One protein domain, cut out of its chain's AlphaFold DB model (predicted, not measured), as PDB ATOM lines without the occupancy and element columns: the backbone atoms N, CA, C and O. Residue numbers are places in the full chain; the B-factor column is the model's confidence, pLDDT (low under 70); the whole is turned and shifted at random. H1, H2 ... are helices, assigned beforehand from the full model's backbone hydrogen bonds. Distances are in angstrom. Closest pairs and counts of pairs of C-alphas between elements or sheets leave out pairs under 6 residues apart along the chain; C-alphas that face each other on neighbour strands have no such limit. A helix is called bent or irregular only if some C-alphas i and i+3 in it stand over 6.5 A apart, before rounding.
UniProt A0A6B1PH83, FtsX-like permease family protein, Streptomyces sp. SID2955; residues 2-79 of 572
ATOM      1  N   ASP A   2      94.157  90.066  13.312       55.69
ATOM      2  CA  ASP A   2      94.556  91.088  14.283       55.69
ATOM      3  C   ASP A   2      93.638  92.307  14.173       55.69
ATOM      4  O   ASP A   2      93.610  92.999  13.150       55.69
ATOM      5  N   ARG A   3      92.857  92.558  15.226       78.62
ATOM      6  CA  ARG A   3      92.006  93.745  15.358       78.62
ATOM      7  C   ARG A   3      92.664  94.702  16.339       78.62
ATOM      8  O   ARG A   3      93.062  94.310  17.431       78.62
ATOM      9  N   ARG A   4      92.794  95.966  15.940       82.62
ATOM     10  CA  ARG A   4      93.328  97.024  16.805       82.62
ATOM     11  C   ARG A   4      92.178  97.740  17.493       82.62
ATOM     12  O   ARG A   4      91.212  98.115  16.832       82.62
ATOM     13  N   PHE A   5      92.327  97.981  18.790       86.19
ATOM     14  CA  PHE A   5      91.353  98.702  19.603       86.19
ATOM     15  C   PHE A   5      91.970  99.985  20.162       86.19
ATOM     16  O   PHE A   5      93.171 100.051  20.423       86.19
ATOM     17  N   ARG A   6      91.145 101.021  20.335       90.00
ATOM     18  CA  ARG A   6      91.545 102.253  21.020       90.00
ATOM     19  C   ARG A   6      91.218 102.116  22.503       90.00
ATOM     20  O   ARG A   6      90.059 101.917  22.847       90.00
ATOM     21  N   VAL A   7      92.218 102.284  23.366       90.75
ATOM     22  CA  VAL A   7      92.019 102.318  24.821       90.75
ATOM     23  C   VAL A   7      91.200 103.561  25.182       90.75
ATOM     24  O   VAL A   7      91.637 104.686  24.935       90.75
ATOM     25  N   ALA A   8      89.992 103.356  25.712       91.69
ATOM     26  CA  ALA A   8      89.075 104.432  26.099       91.69
ATOM     27  C   ALA A   8      89.278 104.902  27.550       91.69
ATOM     28  O   ALA A   8      88.944 106.036  27.883       91.69
ATOM     29  N   GLY A   9      89.845 104.047  28.401       89.50
ATOM     30  CA  GLY A   9      90.115 104.323  29.806       89.50
ATOM     31  C   GLY A   9      90.824 103.149  30.471       89.50
ATOM     32  O   GLY A   9      90.961 102.083  29.871       89.50
ATOM     33  N   ILE A  10      91.281 103.362  31.703       86.25
ATOM     34  CA  ILE A  10      91.904 102.343  32.552       86.25
ATOM     35  C   ILE A  10      91.049 102.254  33.815       86.25
ATOM     36  O   ILE A  10      90.790 103.276  34.451       86.25
ATOM     37  N   ALA A  11      90.570 101.055  34.136       81.50
ATOM     38  CA  ALA A  11      89.811 100.808  35.353       81.50
ATOM     39  C   ALA A  11      90.773 100.480  36.500       81.50
ATOM     40  O   ALA A  11      91.703  99.695  36.327       81.50
ATOM     41  N   GLU A  12      90.546 101.077  37.667       75.31
ATOM     42  CA  GLU A  12      91.273 100.717  38.879       75.31
ATOM     43  C   GLU A  12      90.597  99.516  39.537       75.31
ATOM     44  O   GLU A  12      89.383  99.500  39.759       75.31
ATOM     45  N   GLN A  13      91.390  98.499  39.854       66.25
ATOM     46  CA  GLN A  13      90.897  97.318  40.537       66.25
ATOM     47  C   GLN A  13      90.626  97.634  42.012       66.25
ATOM     48  O   GLN A  13      91.509  98.077  42.739       66.25
ATOM     49  N   HIS A  14      89.403  97.364  42.472       58.53
ATOM     50  CA  HIS A  14      89.051  97.411  43.891       58.53
ATOM     51  C   HIS A  14      89.023  95.990  44.472       58.53
ATOM     52  O   HIS A  14      88.114  95.221  44.169       58.53
ATOM     53  N   GLY A  15      89.995  95.656  45.329       56.94
ATOM     54  CA  GLY A  15      90.085  94.371  46.039       56.94
ATOM     55  C   GLY A  15      91.466  93.715  45.946       56.94
ATOM     56  O   GLY A  15      92.275  94.078  45.097       56.94
ATOM     57  N   ASP A  16      91.735  92.746  46.825       48.22
ATOM     58  CA  ASP A  16      92.973  91.966  46.796       48.22
ATOM     59  C   ASP A  16      92.891  90.878  45.710       48.22
ATOM     60  O   ASP A  16      92.093  89.954  45.824       48.22
ATOM     61  N   HIS A  17      93.777  90.986  44.715       50.22
ATOM     62  CA  HIS A  17      94.227  89.926  43.800       50.22
ATOM     63  C   HIS A  17      93.183  89.380  42.808       50.22
ATOM     64  O   HIS A  17      92.449  88.442  43.091       50.22
ATOM     65  N   ASN A  18      93.219  89.912  41.582       48.81
ATOM     66  CA  ASN A  18      92.767  89.201  40.385       48.81
ATOM     67  C   ASN A  18      94.007  89.083  39.486       48.81
ATOM     68  O   ASN A  18      94.555  90.128  39.126       48.81
ATOM     69  N   PRO A  19      94.531  87.875  39.227       49.50
ATOM     70  CA  PRO A  19      95.748  87.700  38.438       49.50
ATOM     71  C   PRO A  19      95.547  87.992  36.943       49.50
ATOM     72  O   PRO A  19      96.537  88.223  36.248       49.50
ATOM     73  N   ASP A  20      94.302  88.061  36.464       54.28
ATOM     74  CA  ASP A  20      94.029  88.218  35.039       54.28
ATOM     75  C   ASP A  20      93.810  89.682  34.647       54.28
ATOM     76  O   ASP A  20      92.942  90.394  35.164       54.28
ATOM     77  N   ALA A  21      94.605  90.137  33.678       58.00
ATOM     78  CA  ALA A  21      94.439  91.432  33.038       58.00
ATOM     79  C   ALA A  21      93.117  91.457  32.247       58.00
ATOM     80  O   ALA A  21      93.060  91.061  31.085       58.00
ATOM     81  N   ALA A  22      92.039  91.928  32.875       70.75
ATOM     82  CA  ALA A  22      90.738  92.036  32.224       70.75
ATOM     83  C   ALA A  22      90.699  93.222  31.246       70.75
ATOM     84  O   ALA A  22      91.006  94.363  31.601       70.75
ATOM     85  N   VAL A  23      90.260  92.960  30.012       80.12
ATOM     86  CA  VAL A  23      89.967  94.000  29.019       80.12
ATOM     87  C   VAL A  23      88.457  94.143  28.892       80.12
ATOM     88  O   VAL A  23      87.753  93.186  28.579       80.12
ATOM     89  N   PHE A  24      87.955  95.354  29.116       85.06
ATOM     90  CA  PHE A  24      86.530  95.651  29.019       85.06
ATOM     91  C   PHE A  24      86.183  96.173  27.624       85.06
ATOM     92  O   PHE A  24      86.790  97.129  27.135       85.06
ATOM     93  N   PHE A  25      85.169  95.571  27.005       87.69
ATOM     94  CA  PHE A  25      84.600  96.011  25.733       87.69
ATOM     95  C   PHE A  25      83.156  96.477  25.934       87.69
ATOM     96  O   PHE A  25      82.504  96.114  26.910       87.69
ATOM     97  N   THR A  26      82.637  97.273  24.999       88.75
ATOM     98  CA  THR A  26      81.199  97.575  24.949       88.75
ATOM     99  C   THR A  26      80.399  96.298  24.695       88.75
ATOM    100  O   THR A  26      80.865  95.464  23.919       88.75
ATOM    101  N   ASP A  27      79.188  96.188  25.248       84.19
ATOM    102  CA  ASP A  27      78.317  95.003  25.159       84.19
ATOM    103  C   ASP A  27      78.229  94.389  23.752       84.19
ATOM    104  O   ASP A  27      78.327  93.172  23.601       84.19
ATOM    105  N   ASP A  28      78.084  95.211  22.710       86.06
ATOM    106  CA  ASP A  28      77.970  94.725  21.329       86.06
ATOM    107  C   ASP A  28      79.277  94.123  20.796       86.06
ATOM    108  O   ASP A  28      79.273  93.077  20.138       86.06
ATOM    109  N   GLU A  29      80.412  94.746  21.111       88.12
ATOM    110  CA  GLU A  29      81.727  94.244  20.709       88.12
ATOM    111  C   GLU A  29      82.099  93.003  21.530       88.12
ATOM    112  O   GLU A  29      82.527  92.009  20.953       88.12
ATOM    113  N   ALA A  30      81.844  93.009  22.843       84.19
ATOM    114  CA  ALA A  30      82.031  91.849  23.711       84.19
ATOM    115  C   ALA A  30      81.219  90.645  23.209       84.19
ATOM    116  O   ALA A  30      81.754  89.549  23.069       84.19
ATOM    117  N   ARG A  31      79.948  90.862  22.841       83.69
ATOM    118  CA  ARG A  31      79.080  89.817  22.283       83.69
ATOM    119  C   ARG A  31      79.585  89.313  20.931       83.69
ATOM    120  O   ARG A  31      79.480  88.124  20.650       83.69
ATOM    121  N   THR A  32      80.150  90.189  20.103       84.31
ATOM    122  CA  THR A  32      80.752  89.801  18.817       84.31
ATOM    123  C   THR A  32      82.011  88.958  19.025       84.31
ATOM    124  O   THR A  32      82.175  87.930  18.369       84.31
ATOM    125  N   LEU A  33      82.874  89.355  19.964       81.19
ATOM    126  CA  LEU A  33      84.096  88.630  20.322       81.19
ATOM    127  C   LEU A  33      83.789  87.269  20.965       81.19
ATOM    128  O   LEU A  33      84.448  86.289  20.638       81.19
ATOM    129  N   ALA A  34      82.739  87.184  21.786       74.25
ATOM    130  CA  ALA A  34      82.256  85.946  22.404       74.25
ATOM    131  C   ALA A  34      81.420  85.054  21.456       74.25
ATOM    132  O   ALA A  34      80.781  84.093  21.891       74.25
ATOM    133  N   GLY A  35      81.346  85.378  20.159       77.44
ATOM    134  CA  GLY A  35      80.602  84.576  19.179       77.44
ATOM    135  C   GLY A  35      79.089  84.528  19.428       77.44
ATOM    136  O   GLY A  35      78.432  83.543  19.091       77.44
ATOM    137  N   GLY A  36      78.524  85.572  20.040       78.00
ATOM    138  CA  GLY A  36      77.097  85.692  20.337       78.00
ATOM    139  C   GLY A  36      76.646  85.035  21.642       78.00
ATOM    140  O   GLY A  36      75.451  85.074  21.942       78.00
ATOM    141  N   ARG A  37      77.558  84.435  22.415       75.69
ATOM    142  CA  ARG A  37      77.248  83.773  23.691       75.69
ATOM    143  C   ARG A  37      77.413  84.732  24.872       75.69
ATOM    144  O   ARG A  37      78.130  85.725  24.786       75.69
ATOM    145  N   ILE A  38      76.690  84.449  25.952       79.94
ATOM    146  CA  ILE A  38      76.781  85.161  27.229       79.94
ATOM    147  C   ILE A  38      76.999  84.101  28.301       79.94
ATOM    148  O   ILE A  38      76.118  83.266  28.510       79.94
ATOM    149  N   ASP A  39      78.148  84.148  28.967       76.00
ATOM    150  CA  ASP A  39      78.512  83.155  29.982       76.00
ATOM    151  C   ASP A  39      77.853  83.446  31.332       76.00
ATOM    152  O   ASP A  39      77.411  82.539  32.035       76.00
ATOM    153  N   SER A  40      77.734  84.727  31.693       83.25
ATOM    154  CA  SER A  40      77.138  85.145  32.960       83.25
ATOM    155  C   SER A  40      76.352  86.450  32.837       83.25
ATOM    156  O   SER A  40      76.638  87.315  32.010       83.25
ATOM    157  N   VAL A  41      75.318  86.585  33.673       86.38
ATOM    158  CA  VAL A  41      74.500  87.800  33.778       86.38
ATOM    159  C   VAL A  41      74.531  88.279  35.223       86.38
ATOM    160  O   VAL A  41      73.983  87.637  36.121       86.38
ATOM    161  N   ALA A  42      75.163  89.428  35.451       87.69
ATOM    162  CA  ALA A  42      75.176  90.067  36.756       87.69
ATOM    163  C   ALA A  42      73.849  90.800  37.004       87.69
ATOM    164  O   ALA A  42      73.447  91.672  36.237       87.69
ATOM    165  N   VAL A  43      73.173  90.467  38.107       89.06
ATOM    166  CA  VAL A  43      71.929  91.128  38.525       89.06
ATOM    167  C   VAL A  43      72.173  91.893  39.817       89.06
ATOM    168  O   VAL A  43      72.463  91.306  40.862       89.06
ATOM    169  N   LEU A  44      72.028  93.214  39.752       88.50
ATOM    170  CA  LEU A  44      72.144  94.103  40.903       88.50
ATOM    171  C   LEU A  44      70.745  94.373  41.483       88.50
ATOM    172  O   LEU A  44      69.866  94.848  40.760       88.50
ATOM    173  N   PRO A  45      70.496  94.072  42.771       88.94
ATOM    174  CA  PRO A  45      69.214  94.367  43.393       88.94
ATOM    175  C   PRO A  45      69.011  95.882  43.511       88.94
ATOM    176  O   PRO A  45      69.910  96.615  43.921       88.94
ATOM    177  N   ALA A  46      67.802  96.350  43.197       91.12
ATOM    178  CA  ALA A  46      67.415  97.737  43.442       91.12
ATOM    179  C   ALA A  46      67.439  98.066  44.948       91.12
ATOM    180  O   ALA A  46      67.222  97.192  45.795       91.12
ATOM    181  N   ALA A  47      67.662  99.342  45.280       85.88
ATOM    182  CA  ALA A  47      67.724  99.810  46.663       85.88
ATOM    183  C   ALA A  47      66.488  99.365  47.475       85.88
ATOM    184  O   ALA A  47      65.347  99.530  47.044       85.88
ATOM    185  N   GLY A  48      66.722  98.773  48.651       86.25
ATOM    186  CA  GLY A  48      65.669  98.295  49.558       86.25
ATOM    187  C   GLY A  48      65.118  96.890  49.272       86.25
ATOM    188  O   GLY A  48      64.303  96.399  50.050       86.25
ATOM    189  N   ARG A  49      65.555  96.201  48.206       88.50
ATOM    190  CA  ARG A  49      65.192  94.794  47.954       88.50
ATOM    191  C   ARG A  49      66.236  93.840  48.531       88.50
ATOM    192  O   ARG A  49      67.436  94.045  48.373       88.50
ATOM    193  N   SER A  50      65.780  92.766  49.176       90.75
ATOM    194  CA  SER A  50      66.685  91.724  49.659       90.75
ATOM    195  C   SER A  50      67.229  90.897  48.491       90.75
ATOM    196  O   SER A  50      66.500  90.549  47.560       90.75
ATOM    197  N   VAL A  51      68.516  90.543  48.563       89.12
ATOM    198  CA  VAL A  51      69.180  89.678  47.572       89.12
ATOM    199  C   VAL A  51      68.439  88.347  47.423       89.12
ATOM    200  O   VAL A  51      68.286  87.859  46.310       89.12
ATOM    201  N   ALA A  52      67.936  87.788  48.528       89.19
ATOM    202  CA  ALA A  52      67.187  86.534  48.524       89.19
ATOM    203  C   ALA A  52      65.905  86.628  47.681       89.19
ATOM    204  O   ALA A  52      65.702  85.801  46.799       89.19
ATOM    205  N   ALA A  53      65.099  87.679  47.873       90.38
ATOM    206  CA  ALA A  53      63.855  87.852  47.122       90.38
ATOM    207  C   ALA A  53      64.106  88.057  45.620       90.38
ATOM    208  O   ALA A  53      63.367  87.533  44.789       90.38
ATOM    209  N   VAL A  54      65.160  88.799  45.261       92.06
ATOM    210  CA  VAL A  54      65.557  88.970  43.855       92.06
ATOM    211  C   VAL A  54      66.048  87.647  43.271       92.06
ATOM    212  O   VAL A  54      65.650  87.288  42.170       92.06
ATOM    213  N   ALA A  55      66.852  86.884  44.010       91.25
ATOM    214  CA  ALA A  55      67.355  85.596  43.551       91.25
ATOM    215  C   ALA A  55      66.239  84.562  43.338       91.25
ATOM    216  O   ALA A  55      66.286  83.820  42.362       91.25
ATOM    217  N   ASP A  56      65.224  84.532  44.204       92.62
ATOM    218  CA  ASP A  56      64.053  83.661  44.047       92.62
ATOM    219  C   ASP A  56      63.235  84.040  42.802       92.62
ATOM    220  O   ASP A  56      62.829  83.169  42.026       92.62
ATOM    221  N   ALA A  57      63.047  85.344  42.569       91.56
ATOM    222  CA  ALA A  57      62.367  85.850  41.381       91.56
ATOM    223  C   ALA A  57      63.140  85.512  40.096       91.56
ATOM    224  O   ALA A  57      62.545  85.042  39.128       91.56
ATOM    225  N   VAL A  58      64.466  85.683  40.101       91.88
ATOM    226  CA  VAL A  58      65.320  85.314  38.966       91.88
ATOM    227  C   VAL A  58      65.268  83.807  38.736       91.88
ATOM    228  O   VAL A  58      65.011  83.410  37.606       91.88
ATOM    229  N   ARG A  59      65.404  82.964  39.774       93.19
ATOM    230  CA  ARG A  59      65.288  81.493  39.637       93.19
ATOM    231  C   ARG A  59      63.966  81.080  39.009       93.19
ATOM    232  O   ARG A  59      63.951  80.220  38.137       93.19
ATOM    233  N   SER A  60      62.878  81.729  39.407       92.62
ATOM    234  CA  SER A  60      61.554  81.476  38.833       92.62
ATOM    235  C   SER A  60      61.469  81.881  37.355       92.62
ATOM    236  O   SER A  60      60.764  81.235  36.586       92.62
ATOM    237  N   ALA A  61      62.189  82.928  36.943       92.88
ATOM    238  CA  ALA A  61      62.208  83.407  35.563       92.88
ATOM    239  C   ALA A  61      63.113  82.573  34.638       92.88
ATOM    240  O   ALA A  61      62.737  82.312  33.494       92.88
ATOM    241  N   VAL A  62      64.297  82.156  35.109       90.81
ATOM    242  CA  VAL A  62      65.238  81.357  34.300       90.81
ATOM    243  C   VAL A  62      64.914  79.861  34.296       90.81
ATOM    244  O   VAL A  62      65.206  79.185  33.307       90.81
ATOM    245  N   GLY A  63      64.279  79.342  35.352       88.81
ATOM    246  CA  GLY A  63      64.036  77.907  35.517       88.81
ATOM    247  C   GLY A  63      65.341  77.109  35.442       88.81
ATOM    248  O   GLY A  63      66.366  77.541  35.963       88.81
ATOM    249  N   ASP A  64      65.320  75.986  34.724       86.56
ATOM    250  CA  ASP A  64      66.483  75.097  34.570       86.56
ATOM    251  C   ASP A  64      67.505  75.579  33.522       86.56
ATOM    252  O   ASP A  64      68.482  74.891  33.239       86.56
ATOM    253  N   ARG A  65      67.290  76.753  32.908       84.12
ATOM    254  CA  ARG A  65      68.167  77.265  31.840       84.12
ATOM    255  C   ARG A  65      69.439  77.930  32.360       84.12
ATOM    256  O   ARG A  65      70.371  78.102  31.584       84.12
ATOM    257  N   ALA A  66      69.463  78.351  33.625       84.12
ATOM    258  CA  ALA A  66      70.622  79.000  34.229       84.12
ATOM    259  C   ALA A  66      70.671  78.767  35.743       84.12
ATOM    260  O   ALA A  66      69.645  78.765  36.422       84.12
ATOM    261  N   GLU A  67      71.880  78.634  36.286       87.00
ATOM    262  CA  GLU A  67      72.092  78.552  37.730       87.00
ATOM    263  C   GLU A  67      72.166  79.957  38.343       87.00
ATOM    264  O   GLU A  67      72.953  80.804  37.924       87.00
ATOM    265  N   VAL A  68      71.357  80.219  39.374       89.06
ATOM    266  CA  VAL A  68      71.364  81.513  40.072       89.06
ATOM    267  C   VAL A  68      72.283  81.451  41.285       89.06
ATOM    268  O   VAL A  68      71.963  80.832  42.305       89.06
ATOM    269  N   LEU A  69      73.409  82.153  41.182       88.12
ATOM    270  CA  LEU A  69      74.460  82.197  42.192       88.12
ATOM    271  C   LEU A  69      74.360  83.476  43.039       88.12
ATOM    272  O   LEU A  69      74.280  84.587  42.524       88.12
ATOM    273  N   THR A  70      74.385  83.331  44.366       88.19
ATOM    274  CA  THR A  70      74.275  84.448  45.324       88.19
ATOM    275  C   THR A  70      75.349  84.382  46.407       88.19
ATOM    276  O   THR A  70      75.843  83.301  46.729       88.19
ATOM    277  N   GLY A  71      75.664  85.517  47.039       84.06
ATOM    278  CA  GLY A  71      76.633  85.572  48.142       84.06
ATOM    279  C   GLY A  71      78.047  85.217  47.678       84.06
ATOM    280  O   GLY A  71      78.490  85.719  46.646       84.06
ATOM    281  N   GLU A  72      78.737  84.345  48.417       74.88
ATOM    282  CA  GLU A  72      80.084  83.850  48.075       74.88
ATOM    283  C   GLU A  72      80.096  82.966  46.819       74.88
ATOM    284  O   GLU A  72      81.109  82.866  46.139       74.88
ATOM    285  N   ARG A  73      78.956  82.363  46.449       77.06
ATOM    286  CA  ARG A  73      78.869  81.501  45.258       77.06
ATOM    287  C   ARG A  73      78.962  82.267  43.940       77.06
ATOM    288  O   ARG A  73      79.114  81.626  42.910       77.06
ATOM    289  N   ARG A  74      78.867  83.602  43.955       80.50
ATOM    290  CA  ARG A  74      78.978  84.432  42.742       80.50
ATOM    291  C   ARG A  74      80.333  84.265  42.050       80.50
ATOM    292  O   ARG A  74      80.356  84.227  40.830       80.50
ATOM    293  N   GLY A  75      81.409  84.057  42.815       72.69
ATOM    294  CA  GLY A  75      82.743  83.812  42.255       72.69
ATOM    295  C   GLY A  75      82.834  82.544  41.398       72.69
ATOM    296  O   GLY A  75      83.704  82.448  40.547       72.69
ATOM    297  N   LEU A  76      81.899  81.595  41.545       72.94
ATOM    298  CA  LEU A  76      81.855  80.398  40.696       72.94
ATOM    299  C   LEU A  76      81.482  80.714  39.238       72.94
ATOM    300  O   LEU A  76      81.774  79.902  38.369       72.94
ATOM    301  N   ALA A  77      80.824  81.855  38.984       73.75
ATOM    302  CA  ALA A  77      80.480  82.298  37.633       73.75
ATOM    303  C   ALA A  77      81.694  82.859  36.881       73.75
ATOM    304  O   ALA A  77      81.791  82.685  35.674       73.75
ATOM    305  N   GLU A  78      82.600  83.530  37.597       67.50
ATOM    306  CA  GLU A  78      83.830  84.088  37.024       67.50
ATOM    307  C   GLU A  78      84.933  83.028  36.945       67.50
ATOM    308  O   GLU A  78      85.723  83.021  36.010       67.50
ATOM    309  N   LEU A  79      84.970  82.103  37.910       65.31
ATOM    310  CA  LEU A  79      86.090  81.184  38.109       65.31
ATOM    311  C   LEU A  79      85.594  79.740  38.253       65.31
ATOM    312  O   LEU A  79      85.693  79.153  39.337       65.31
TER     313      LEU A  79
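What this domain is: This is residues 2 to 79 of the 572 residues of the protein "FtsX-like permease family protein" of Streptomyces sp. SID2955 (UniProt A0A6B1PH83). With little regular structure, this is a loose, winding chain: a long loop, residues 2 to 26, folds back on its way to H1, its residues 14 to 21 sticking out, and a second loop crosses to H2 and H3. The 78 printed residues, all helix by class, have 30 in H1, H2 and H3, in that order, and no named strand. The whole is loose, with a radius of gyration of the C-alphas of 15.7 A, spanning 43 by 31 by 24 A.

Where its parts are: Find C-alpha 27 at (78.317, 95.003, 25.159), where H1, residues 27 to 33, begins; it is 9.9 A long. H2, residues 51 to 65, runs 20.1 A and is irregular: C-alphas 61 and 64 are 9.4 A apart. H3, residues 71 to 78, runs 13.3 A to C-alpha 78 at (83.830, 84.088, 37.024).

How they stand to each other: H1, H2 and H3 are apart from one another. In H1 every O i to N i+4 pair is within hydrogen-bond range; in H2 9 of 11 are, in H3 0 of 4, against 4 of 5 O i to N i+3 pairs.

The domain as a whole: The farthest C-alphas, Asp 2 and Gly 48, are 46.2 A apart. The printed part has no cut; H1 to H2 is a long link, H2 to H3 a tight one. Look for pLDDT under 70 at residues 2, 13 to 21 and 78 to 79.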